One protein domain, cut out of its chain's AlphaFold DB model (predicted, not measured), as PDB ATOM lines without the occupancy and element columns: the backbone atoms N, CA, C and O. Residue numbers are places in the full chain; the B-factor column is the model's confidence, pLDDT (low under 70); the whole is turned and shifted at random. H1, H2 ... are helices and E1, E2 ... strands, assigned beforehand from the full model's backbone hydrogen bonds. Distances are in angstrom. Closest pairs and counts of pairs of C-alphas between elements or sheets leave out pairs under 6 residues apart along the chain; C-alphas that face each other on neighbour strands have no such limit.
ATOM      1  N   GLY A 270      92.248 170.552 193.567       86.94
ATOM      2  CA  GLY A 270      93.653 170.267 193.255       86.94
ATOM      3  C   GLY A 270      93.816 169.083 192.299       86.94
ATOM      4  O   GLY A 270      94.635 169.148 191.390       86.94
ATOM      5  N   VAL A 271      92.993 168.045 192.467       90.38
ATOM      6  CA  VAL A 271      92.985 166.854 191.610       90.38
ATOM      7  C   VAL A 271      92.394 167.169 190.238       90.38
ATOM      8  O   VAL A 271      93.017 166.824 189.238       90.38
ATOM      9  N   SER A 272      91.260 167.876 190.171       87.25
ATOM     10  CA  SER A 272      90.671 168.288 188.888       87.25
ATOM     11  C   SER A 272      91.655 169.120 188.062       87.25
ATOM     12  O   SER A 272      91.925 168.789 186.914       87.25
ATOM     13  N   ASN A 273      92.298 170.116 188.684       86.25
ATOM     14  CA  ASN A 273      93.314 170.932 188.014       86.25
ATOM     15  C   ASN A 273      94.507 170.102 187.518       86.25
ATOM     16  O   ASN A 273      95.064 170.396 186.465       86.25
ATOM     17  N   ALA A 274      94.935 169.096 188.287       90.06
ATOM     18  CA  ALA A 274      96.047 168.242 187.895       90.06
ATOM     19  C   ALA A 274      95.702 167.391 186.666       90.06
ATOM     20  O   ALA A 274      96.509 167.279 185.744       90.06
ATOM     21  N   ILE A 275      94.484 166.849 186.635       89.75
ATOM     22  CA  ILE A 275      93.940 166.110 185.495       89.75
ATOM     23  C   ILE A 275      93.861 167.015 184.261       89.75
ATOM     24  O   ILE A 275      94.373 166.646 183.206       89.75
ATOM     25  N   ASP A 276      93.321 168.226 184.403       85.62
ATOM     26  CA  ASP A 276      93.229 169.194 183.305       85.62
ATOM     27  C   ASP A 276      94.608 169.549 182.731       85.62
ATOM     28  O   ASP A 276      94.776 169.634 181.514       85.62
ATOM     29  N   ILE A 277      95.623 169.714 183.589       89.19
ATOM     30  CA  ILE A 277      97.009 169.961 183.165       89.19
ATOM     31  C   ILE A 277      97.566 168.768 182.383       89.19
ATOM     32  O   ILE A 277      98.169 168.975 181.329       89.19
ATOM     33  N   ALA A 278      97.348 167.538 182.858       90.88
ATOM     34  CA  ALA A 278      97.823 166.337 182.177       90.88
ATOM     35  C   ALA A 278      97.195 166.176 180.785       90.88
ATOM     36  O   ALA A 278      97.890 165.906 179.805       90.88
ATOM     37  N   TYR A 279      95.893 166.426 180.669       87.00
ATOM     38  CA  TYR A 279      95.203 166.404 179.382       87.00
ATOM     39  C   TYR A 279      95.592 167.551 178.451       87.00
ATOM     40  O   TYR A 279      95.695 167.347 177.239       87.00
ATOM     41  N   SER A 280      95.828 168.743 178.999       86.56
ATOM     42  CA  SER A 280      96.339 169.874 178.218       86.56
ATOM     43  C   SER A 280      97.706 169.529 177.634       86.56
ATOM     44  O   SER A 280      97.924 169.749 176.450       86.56
ATOM     45  N   ALA A 281      98.585 168.877 178.404       90.56
ATOM     46  CA  ALA A 281      99.877 168.409 177.904       90.56
ATOM     47  C   ALA A 281      99.733 167.430 176.729       90.56
ATOM     48  O   ALA A 281     100.407 167.603 175.715       90.56
ATOM     49  N   LEU A 282      98.828 166.452 176.834       89.25
ATOM     50  CA  LEU A 282      98.523 165.511 175.746       89.25
ATOM     51  C   LEU A 282      98.002 166.225 174.488       89.25
ATOM     52  O   LEU A 282      98.405 165.903 173.375       89.25
ATOM     53  N   THR A 283      97.110 167.198 174.665       86.94
ATOM     54  CA  THR A 283      96.420 167.875 173.554       86.94
ATOM     55  C   THR A 283      97.303 168.919 172.871       86.94
ATOM     56  O   THR A 283      97.281 169.050 171.651       86.94
ATOM     57  N   GLU A 284      98.091 169.666 173.646       88.56
ATOM     58  CA  GLU A 284      98.991 170.712 173.149       88.56
ATOM     59  C   GLU A 284     100.250 170.136 172.478       88.56
ATOM     60  O   GLU A 284     100.923 170.859 171.744       88.56
ATOM     61  N   ASN A 285     100.574 168.852 172.694       90.19
ATOM     62  CA  ASN A 285     101.796 168.222 172.180       90.19
ATOM     63  C   ASN A 285     101.529 166.863 171.491       90.19
ATOM     64  O   ASN A 285     102.083 165.850 171.921       90.19
ATOM     65  N   PRO A 286     100.730 166.817 170.406       89.31
ATOM     66  CA  PRO A 286     100.336 165.560 169.755       89.31
ATOM     67  C   PRO A 286     101.514 164.760 169.175       89.31
ATOM     68  O   PRO A 286     101.442 163.537 169.093       89.31
ATOM     69  N   ASP A 287     102.603 165.440 168.807       92.38
ATOM     70  CA  ASP A 287     103.773 164.838 168.153       92.38
ATOM     71  C   ASP A 287     104.956 164.600 169.110       92.38
ATOM     72  O   ASP A 287     106.058 164.265 168.671       92.38
ATOM     73  N   LYS A 288     104.769 164.807 170.421       93.88
ATOM     74  CA  LYS A 288     105.838 164.654 171.420       93.88
ATOM     75  C   LYS A 288     105.622 163.431 172.295       93.88
ATOM     76  O   LYS A 288     104.496 163.022 172.561       93.88
ATOM     77  N   ARG A 289     106.724 162.883 172.815       95.19
ATOM     78  CA  ARG A 289     106.657 161.926 173.923       95.19
ATOM     79  C   ARG A 289     106.378 162.698 175.203       95.19
ATOM     80  O   ARG A 289     106.995 163.734 175.463       95.19
ATOM     81  N   ILE A 290     105.449 162.186 175.996       95.62
ATOM     82  CA  ILE A 290     105.014 162.840 177.223       95.62
ATOM     83  C   ILE A 290     105.197 161.861 178.369       95.62
ATOM     84  O   ILE A 290     104.756 160.709 178.321       95.62
ATOM     85  N   PHE A 291     105.859 162.339 179.409       96.44
ATOM     86  CA  PHE A 291     106.159 161.581 180.599       96.44
ATOM     87  C   PHE A 291     105.494 162.226 181.806       96.44
ATOM     88  O   PHE A 291     105.559 163.434 182.024       96.44
ATOM     89  N   MET A 292     104.884 161.396 182.633       96.06
ATOM     90  CA  MET A 292     104.615 161.726 184.016       96.06
ATOM     91  C   MET A 292     105.885 161.467 184.825       96.06
ATOM     92  O   MET A 292     106.500 160.407 184.678       96.06
ATOM     93  N   LEU A 293     106.273 162.393 185.707       96.19
ATOM     94  CA  LEU A 293     107.361 162.117 186.647       96.19
ATOM     95  C   LEU A 293     107.023 160.869 187.482       96.19
ATOM     96  O   LEU A 293     107.787 159.913 187.495       96.19
ATOM     97  N   SER A 294     105.842 160.848 188.088       94.62
ATOM     98  CA  SER A 294     105.269 159.717 188.826       94.62
ATOM     99  C   SER A 294     103.743 159.729 188.697       94.62
ATOM    100  O   SER A 294     103.213 160.459 187.858       94.62
ATOM    101  N   GLU A 295     103.013 158.906 189.456       94.69
ATOM    102  CA  GLU A 295     101.544 158.927 189.430       94.69
ATOM    103  C   GLU A 295     100.999 160.361 189.553       94.69
ATOM    104  O   GLU A 295     101.387 161.110 190.447       94.69
ATOM    105  N   LEU A 296     100.068 160.752 188.671       94.00
ATOM    106  CA  LEU A 296      99.506 162.110 188.699       94.00
ATOM    107  C   LEU A 296      98.802 162.373 190.037       94.00
ATOM    108  O   LEU A 296      98.940 163.440 190.639       94.00
ATOM    109  N   ILE A 297      98.031 161.367 190.450       94.38
ATOM    110  CA  ILE A 297      97.295 161.241 191.702       94.38
ATOM    111  C   ILE A 297      97.281 159.758 192.096       94.38
ATOM    112  O   ILE A 297      97.388 158.891 191.233       94.38
ATOM    113  N   HIS A 298      97.030 159.444 193.366       93.69
ATOM    114  CA  HIS A 298      96.847 158.060 193.817       93.69
ATOM    115  C   HIS A 298      95.435 157.565 193.480       93.69
ATOM    116  O   HIS A 298      94.544 157.501 194.339       93.69
ATOM    117  N   ASN A 299      95.219 157.278 192.198       93.56
ATOM    118  CA  ASN A 299      94.053 156.582 191.675       93.56
ATOM    119  C   ASN A 299      94.458 155.740 190.449       93.56
ATOM    120  O   ASN A 299      94.829 156.323 189.426       93.56
ATOM    121  N   PRO A 300      94.369 154.399 190.522       92.06
ATOM    122  CA  PRO A 300      94.857 153.533 189.451       92.06
ATOM    123  C   PRO A 300      94.108 153.759 188.132       92.06
ATOM    124  O   PRO A 300      94.741 153.870 187.091       92.06
ATOM    125  N   PHE A 301      92.785 153.943 188.166       93.12
ATOM    126  CA  PHE A 301      91.974 154.117 186.956       93.12
ATOM    127  C   PHE A 301      92.313 155.394 186.184       93.12
ATOM    128  O   PHE A 301      92.329 155.384 184.954       93.12
ATOM    129  N   VAL A 302      92.610 156.488 186.892       92.38
ATOM    130  CA  VAL A 302      93.042 157.744 186.259       92.38
ATOM    131  C   VAL A 302      94.426 157.585 185.636       92.38
ATOM    132  O   VAL A 302      94.626 157.994 184.495       92.38
ATOM    133  N   ASN A 303      95.368 156.965 186.348       93.06
ATOM    134  CA  ASN A 303      96.709 156.724 185.812       93.06
ATOM    135  C   ASN A 303      96.684 155.764 184.609       93.06
ATOM    136  O   ASN A 303      97.384 155.986 183.627       93.06
ATOM    137  N   GLU A 304      95.834 154.738 184.628       92.81
ATOM    138  CA  GLU A 304      95.653 153.837 183.488       92.81
ATOM    139  C   GLU A 304      95.041 154.533 182.268       92.81
ATOM    140  O   GLU A 304      95.482 154.281 181.148       92.81
ATOM    141  N   ASP A 305      94.039 155.401 182.453       91.75
ATOM    142  CA  ASP A 305      93.468 156.181 181.348       91.75
ATOM    143  C   ASP A 305      94.525 157.098 180.712       91.75
ATOM    144  O   ASP A 305      94.659 157.130 179.488       91.75
ATOM    145  N   LEU A 306      95.340 157.766 181.533       91.44
ATOM    146  CA  LEU A 306      96.466 158.580 181.075       91.44
ATOM    147  C   LEU A 306      97.525 157.743 180.339       91.44
ATOM    148  O   LEU A 306      97.976 158.131 179.260       91.44
ATOM    149  N   ALA A 307      97.871 156.564 180.862       91.94
ATOM    150  CA  ALA A 307      98.808 155.646 180.217       91.94
ATOM    151  C   ALA A 307      98.306 155.174 178.844       91.94
ATOM    152  O   ALA A 307      99.049 155.196 177.862       91.94
ATOM    153  N   ARG A 308      97.019 154.809 178.734       91.38
ATOM    154  CA  ARG A 308      96.391 154.407 177.457       91.38
ATOM    155  C   ARG A 308      96.398 155.525 176.417       91.38
ATOM    156  O   ARG A 308      96.309 155.242 175.225       91.38
ATOM    157  N   ARG A 309      96.515 156.780 176.852       88.56
ATOM    158  CA  ARG A 309      96.618 157.967 175.993       88.56
ATOM    159  C   ARG A 309      98.053 158.324 175.608       88.56
ATOM    160  O   ARG A 309      98.247 159.321 174.921       88.56
ATOM    161  N   GLY A 310      99.036 157.516 176.005       87.81
ATOM    162  CA  GLY A 310     100.428 157.646 175.572       87.81
ATOM    163  C   GLY A 310     101.385 158.226 176.614       87.81
ATOM    164  O   GLY A 310     102.555 158.417 176.293       87.81
ATOM    165  N   LEU A 311     100.937 158.479 177.851       91.38
ATOM    166  CA  LEU A 311     101.833 158.894 178.936       91.38
ATOM    167  C   LEU A 311     102.656 157.711 179.458       91.38
ATOM    168  O   LEU A 311     102.134 156.625 179.703       91.38
ATOM    169  N   SER A 312     103.948 157.944 179.681       93.75
ATOM    170  CA  SER A 312     104.849 157.003 180.363       93.75
ATOM    171  C   SER A 312     105.289 157.556 181.718       93.75
ATOM    172  O   SER A 312     105.373 158.765 181.888       93.75
ATOM    173  N   TYR A 313     105.600 156.693 182.684       95.50
ATOM    174  CA  TYR A 313     105.979 157.108 184.042       95.50
ATOM    175  C   TYR A 313     107.484 156.956 184.258       95.50
ATOM    176  O   TYR A 313     108.003 155.852 184.098       95.50
ATOM    177  N   LEU A 314     108.188 158.024 184.650       96.75
ATOM    178  CA  LEU A 314     109.640 157.974 184.900       96.75
ATOM    179  C   LEU A 314     109.995 157.192 186.166       96.75
ATOM    180  O   LEU A 314     111.048 156.554 186.228       96.75
ATOM    181  N   GLN A 315     109.118 157.224 187.164       95.44
ATOM    182  CA  GLN A 315     109.250 156.480 188.409       95.44
ATOM    183  C   GLN A 315     107.881 156.141 189.005       95.44
ATOM    184  O   GLN A 315     106.860 156.715 188.629       95.44
ATOM    185  N   ASN A 316     107.863 155.199 189.945       92.38
ATOM    186  CA  ASN A 316     106.667 154.866 190.719       92.38
ATOM    187  C   ASN A 316     106.464 155.812 191.922       92.38
ATOM    188  O   ASN A 316     107.281 156.698 192.181       92.38
ATOM    189  N   GLU A 317     105.411 155.577 192.707       88.12
ATOM    190  CA  GLU A 317     105.031 156.370 193.886       88.12
ATOM    191  C   GLU A 317     106.091 156.378 195.004       88.12
ATOM    192  O   GLU A 317     106.086 157.228 195.892       88.12
ATOM    193  N   LYS A 318     107.039 155.435 194.965       88.12
ATOM    194  CA  LYS A 318     108.163 155.337 195.910       88.12
ATOM    195  C   LYS A 318     109.441 155.986 195.375       88.12
ATOM    196  O   LYS A 318     110.468 155.934 196.045       88.12
ATOM    197  N   GLY A 319     109.401 156.595 194.186       89.19
ATOM    198  CA  GLY A 319     110.571 157.169 193.517       89.19
ATOM    199  C   GLY A 319     111.517 156.132 192.911       89.19
ATOM    200  O   GLY A 319     112.682 156.434 192.667       89.19
ATOM    201  N   VAL A 320     111.055 154.898 192.695       92.81
ATOM    202  CA  VAL A 320     111.853 153.881 192.003       92.81
ATOM    203  C   VAL A 320     111.722 154.108 190.504       92.81
ATOM    204  O   VAL A 320     110.614 154.063 189.970       92.81
ATOM    205  N   ALA A 321     112.854 154.335 189.839       95.69
ATOM    206  CA  ALA A 321     112.918 154.563 188.401       95.69
ATOM    207  C   ALA A 321     112.309 153.403 187.594       95.69
ATOM    208  O   ALA A 321     112.602 152.227 187.831       95.69
ATOM    209  N   THR A 322     111.500 153.753 186.601       95.75
ATOM    210  CA  THR A 322     110.886 152.816 185.659       95.75
ATOM    211  C   THR A 322     111.881 152.434 184.565       95.75
ATOM    212  O   THR A 322     112.712 153.245 184.146       95.75
ATOM    213  N   LYS A 323     111.783 151.197 184.067       94.19
ATOM    214  CA  LYS A 323     112.600 150.698 182.955       94.19
ATOM    215  C   LYS A 323     111.839 150.728 181.633       94.19
ATOM    216  O   LYS A 323     110.648 150.434 181.595       94.19
ATOM    217  N   ALA A 324     112.551 151.028 180.555       90.62
ATOM    218  CA  ALA A 324     112.099 150.833 179.187       90.62
ATOM    219  C   ALA A 324     112.075 149.330 178.818       90.62
ATOM    220  O   ALA A 324     112.683 148.513 179.519       90.62
ATOM    221  N   PRO A 325     111.422 148.938 177.702       90.12
ATOM    222  CA  PRO A 325     111.382 147.541 177.249       90.12
ATOM    223  C   PRO A 325     112.760 146.904 177.003       90.12
ATOM    224  O   PRO A 325     112.896 145.689 177.111       90.12
ATOM    225  N   ASP A 326     113.781 147.711 176.703       92.44
ATOM    226  CA  ASP A 326     115.173 147.271 176.519       92.44
ATOM    227  C   ASP A 326     115.935 147.064 177.848       92.44
ATOM    228  O   ASP A 326     117.107 146.694 177.845       92.44
ATOM    229  N   GLY A 327     115.280 147.290 178.993       92.62
ATOM    230  CA  GLY A 327     115.837 147.126 180.337       92.62
ATOM    231  C   GLY A 327     116.588 148.344 180.889       92.62
ATOM    232  O   GLY A 327     116.966 148.320 182.064       92.62
ATOM    233  N   THR A 328     116.779 149.398 180.090       94.81
ATOM    234  CA  THR A 328     117.408 150.661 180.525       94.81
ATOM    235  C   THR A 328     116.443 151.524 181.340       94.81
ATOM    236  O   THR A 328     115.230 151.323 181.275       94.81
ATOM    237  N   LEU A 329     116.942 152.475 182.138       96.00
ATOM    238  CA  LEU A 329     116.069 153.385 182.888       96.00
ATOM    239  C   LEU A 329     115.451 154.419 181.942       96.00
ATOM    240  O   LEU A 329     116.143 154.993 181.106       96.00
ATOM    241  N   LEU A 330     114.157 154.714 182.106       94.25
ATOM    242  CA  LEU A 330     113.495 155.762 181.314       94.25
ATOM    243  C   LEU A 330     114.122 157.143 181.544       94.25
ATOM    244  O   LEU A 330     114.196 157.938 180.612       94.25
ATOM    245  N   TRP A 331     114.643 157.394 182.747       95.12
ATOM    246  CA  TRP A 331     115.427 158.590 183.068       95.12
ATOM    247  C   TRP A 331     116.634 158.809 182.143       95.12
ATOM    248  O   TRP A 331     117.008 159.955 181.907       95.12
ATOM    249  N   ASP A 332     117.210 157.744 181.582       93.56
ATOM    250  CA  ASP A 332     118.366 157.829 180.680       93.56
ATOM    251  C   ASP A 332     117.949 158.038 179.212       93.56
ATOM    252  O   ASP A 332     118.794 158.284 178.354       93.56
ATOM    253  N   LYS A 333     116.650 157.920 178.904       92.25
ATOM    254  CA  LYS A 333     116.089 157.980 177.541       92.25
ATOM    255  C   LYS A 333     115.309 159.261 177.250       92.25
ATOM    256  O   LYS A 333     114.897 159.464 176.104       92.25
ATOM    257  N   ILE A 334     115.059 160.074 178.274       93.94
ATOM    258  CA  ILE A 334     114.415 161.375 178.110       93.94
ATOM    259  C   ILE A 334     115.383 162.389 177.498       93.94
ATOM    260  O   ILE A 334     116.560 162.450 177.855       93.94
ATOM    261  N   GLU A 335     114.860 163.186 176.576       91.75
ATOM    262  CA  GLU A 335     115.575 164.145 175.740       91.75
ATOM    263  C   GLU A 335     114.902 165.523 175.808       91.75
ATOM    264  O   GLU A 335     113.737 165.641 176.170       91.75
ATOM    265  N   GLU A 336     115.606 166.576 175.395       89.88
ATOM    266  CA  GLU A 336     115.165 167.982 175.492       89.88
ATOM    267  C   GLU A 336     113.838 168.321 174.779       89.88
ATOM    268  O   GLU A 336     113.225 169.346 175.072       89.88
ATOM    269  N   ASN A 337     113.382 167.493 173.829       91.12
ATOM    270  CA  ASN A 337     112.105 167.705 173.136       91.12
ATOM    271  C   ASN A 337     110.917 167.010 173.823       91.12
ATOM    272  O   ASN A 337     109.770 167.235 173.426       91.12
ATOM    273  N   ASP A 338     111.169 166.180 174.835       95.06
ATOM    274  CA  ASP A 338     110.110 165.524 175.592       95.06
ATOM    275  C   ASP A 338     109.372 166.508 176.500       95.06
ATOM    276  O   ASP A 338     109.847 167.595 176.829       95.06
ATOM    277  N   VAL A 339     108.180 166.107 176.932       94.38
ATOM    278  CA  VAL A 339     107.396 166.846 177.921       94.38
ATOM    279  C   VAL A 339     107.355 166.044 179.209       94.38
ATOM    280  O   VAL A 339     107.013 164.864 179.184       94.38
ATOM    281  N   VAL A 340     107.663 166.682 180.339       95.62
ATOM    282  CA  VAL A 340     107.552 166.059 181.664       95.62
ATOM    283  C   VAL A 340     106.550 166.819 182.520       95.62
ATOM    284  O   VAL A 340     106.626 168.038 182.659       95.62
ATOM    285  N   ILE A 341     105.611 166.080 183.103       95.31
ATOM    286  CA  ILE A 341     104.551 166.603 183.962       95.31
ATOM    287  C   ILE A 341     104.907 166.310 185.419       95.31
ATOM    288  O   ILE A 341     105.128 165.155 185.799       95.31
ATOM    289  N   VAL A 342     104.948 167.357 186.244       94.88
ATOM    290  CA  VAL A 342     105.128 167.234 187.702       94.88
ATOM    291  C   VAL A 342     103.767 166.905 188.325       94.88
ATOM    292  O   VAL A 342     102.803 167.597 188.002       94.88
ATOM    293  N   PRO A 343     103.648 165.883 189.194       95.31
ATOM    294  CA  PRO A 343     102.367 165.404 189.717       95.31
ATOM    295  C   PRO A 343     101.745 166.366 190.739       95.31
ATOM    296  O   PRO A 343     102.376 167.319 191.202       95.31
ATOM    297  N   ALA A 344     100.511 166.077 191.165       93.31
ATOM    298  CA  ALA A 344      99.782 166.901 192.135       93.31
ATOM    299  C   ALA A 344     100.479 167.022 193.505       93.31
ATOM    300  O   ALA A 344     100.260 168.001 194.226       93.31
ATOM    301  N   PHE A 345     101.324 166.047 193.844       92.56
ATOM    302  CA  PHE A 345     102.099 165.979 195.086       92.56
ATOM    303  C   PHE A 345     103.394 166.802 195.051       92.56
ATOM    304  O   PHE A 345     104.030 166.991 196.089       92.56
ATOM    305  N   GLY A 346     103.785 167.297 193.873       92.38
ATOM    306  CA  GLY A 346     105.071 167.942 193.643       92.38
ATOM    307  C   GLY A 346     106.206 166.969 193.341       92.38
ATOM    308  O   GLY A 346     106.004 165.778 193.134       92.38
ATOM    309  N   ALA A 347     107.421 167.506 193.298       92.88
ATOM    310  CA  ALA A 347     108.646 166.764 193.015       92.88
ATOM    311  C   ALA A 347     109.729 167.128 194.029       92.88
ATOM    312  O   ALA A 347     109.739 168.254 194.548       92.88
ATOM    313  N   THR A 348     110.650 166.199 194.282       93.50
ATOM    314  CA  THR A 348     111.825 166.497 195.099       93.50
ATOM    315  C   THR A 348     112.785 167.415 194.349       93.50
ATOM    316  O   THR A 348     112.757 167.512 193.119       93.50
ATOM    317  N   ASN A 349     113.638 168.115 195.090       91.56
ATOM    318  CA  ASN A 349     114.630 169.003 194.496       91.56
ATOM    319  C   ASN A 349     115.628 168.254 193.607       91.56
ATOM    320  O   ASN A 349     116.010 168.765 192.559       91.56
ATOM    321  N   GLU A 350     115.988 167.024 193.963       92.56
ATOM    322  CA  GLU A 350     116.876 166.176 193.170       92.56
ATOM    323  C   GLU A 350     116.260 165.863 191.802       92.56
ATOM    324  O   GLU A 350     116.927 166.006 190.778       92.56
ATOM    325  N   ASP A 351     114.978 165.491 191.763       94.56
ATOM    326  CA  ASP A 351     114.289 165.174 190.510       94.56
ATOM    327  C   ASP A 351     114.072 166.424 189.646       94.56
ATOM    328  O   ASP A 351     114.306 166.381 188.436       94.56
ATOM    329  N   LYS A 352     113.720 167.566 190.254       93.12
ATOM    330  CA  LYS A 352     113.644 168.856 189.543       93.12
ATOM    331  C   LYS A 352     114.990 169.224 188.920       93.12
ATOM    332  O   LYS A 352     115.044 169.556 187.739       93.12
ATOM    333  N   THR A 353     116.073 169.121 189.687       92.88
ATOM    334  CA  THR A 353     117.433 169.411 189.221       92.88
ATOM    335  C   THR A 353     117.837 168.500 188.064       92.88
ATOM    336  O   THR A 353     118.348 168.999 187.063       92.88
ATOM    337  N   LYS A 354     117.556 167.189 188.131       93.88
ATOM    338  CA  LYS A 354     117.812 166.262 187.011       93.88
ATOM    339  C   LYS A 354     117.093 166.701 185.733       93.88
ATOM    340  O   LYS A 354     117.717 166.749 184.679       93.88
ATOM    341  N   LEU A 355     115.806 167.044 185.823       94.38
ATOM    342  CA  LEU A 355     115.010 167.468 184.666       94.38
ATOM    343  C   LEU A 355     115.511 168.796 184.075       94.38
ATOM    344  O   LEU A 355     115.707 168.891 182.866       94.38
ATOM    345  N   ILE A 356     115.794 169.795 184.918       93.19
ATOM    346  CA  ILE A 356     116.352 171.085 184.477       93.19
ATOM    347  C   ILE A 356     117.681 170.865 183.745       93.19
ATOM    348  O   ILE A 356     117.881 171.407 182.661       93.19
ATOM    349  N   ARG A 357     118.568 170.020 184.287       93.56
ATOM    350  CA  ARG A 357     119.878 169.723 183.682       93.56
ATOM    351  C   ARG A 357     119.768 169.086 182.296       93.56
ATOM    352  O   ARG A 357     120.632 169.327 181.455       93.56
ATOM    353  N   LYS A 358     118.696 168.332 182.038       94.00
ATOM    354  CA  LYS A 358     118.384 167.739 180.727       94.00
ATOM    355  C   LYS A 358     117.790 168.719 179.715       94.00
ATOM    356  O   LYS A 358     117.557 168.336 178.573       94.00
ATOM    357  N   GLY A 359     117.557 169.974 180.101       92.88
ATOM    358  CA  GLY A 359     116.888 170.945 179.238       92.88
ATOM    359  C   GLY A 359     115.389 170.663 179.104       92.88
ATOM    360  O   GLY A 359     114.836 170.757 178.012       92.88
TER     361      GLY A 359
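AT A GLANCE: This is residues 270 to 359 of the 640 residues of the protein "Isopentenyl-diphosphate Delta-isomerase" of Flexibacter flexilis DSM 6793 (UniProt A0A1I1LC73). A small parallel sheet, E2 E1 E3, stands with H1 and H2 on one side, H3 and the long E2 to E3 link opposite. Under half of the 90 printed residues are in named elements, H1 E1 H2 E2 E3 H3; the class is mixed. The whole is compact, radius of gyration of the C-alphas 12.4 A, spanning 30 by 29 by 25 A.

HOW THE PARTS SIT: H1 holds residues 270 to 284, E1 290 to 292, H2 300 to 308, E2 311 to 313, E3 339 to 341 and H3 349 to 357. H1 only grazes the sheet; H3 is not on it. Between E1 and E3, N 291 to O 339 is 2.8 A. E1, H2, E2 make a strand-helix-strand unit, a helix between parallel strands; N 292 to O 312 is 2.8 A. Every helix O i to N i+4 pair is within hydrogen-bond range.

IN THESE COORDINATES: H1, 20.8 A long, begins at C-alpha (93.653, 170.267, 193.255); H3 ends at (119.878, 169.723, 183.682).

THE WHOLE: The printed part has no cut; no printed residue is under 70.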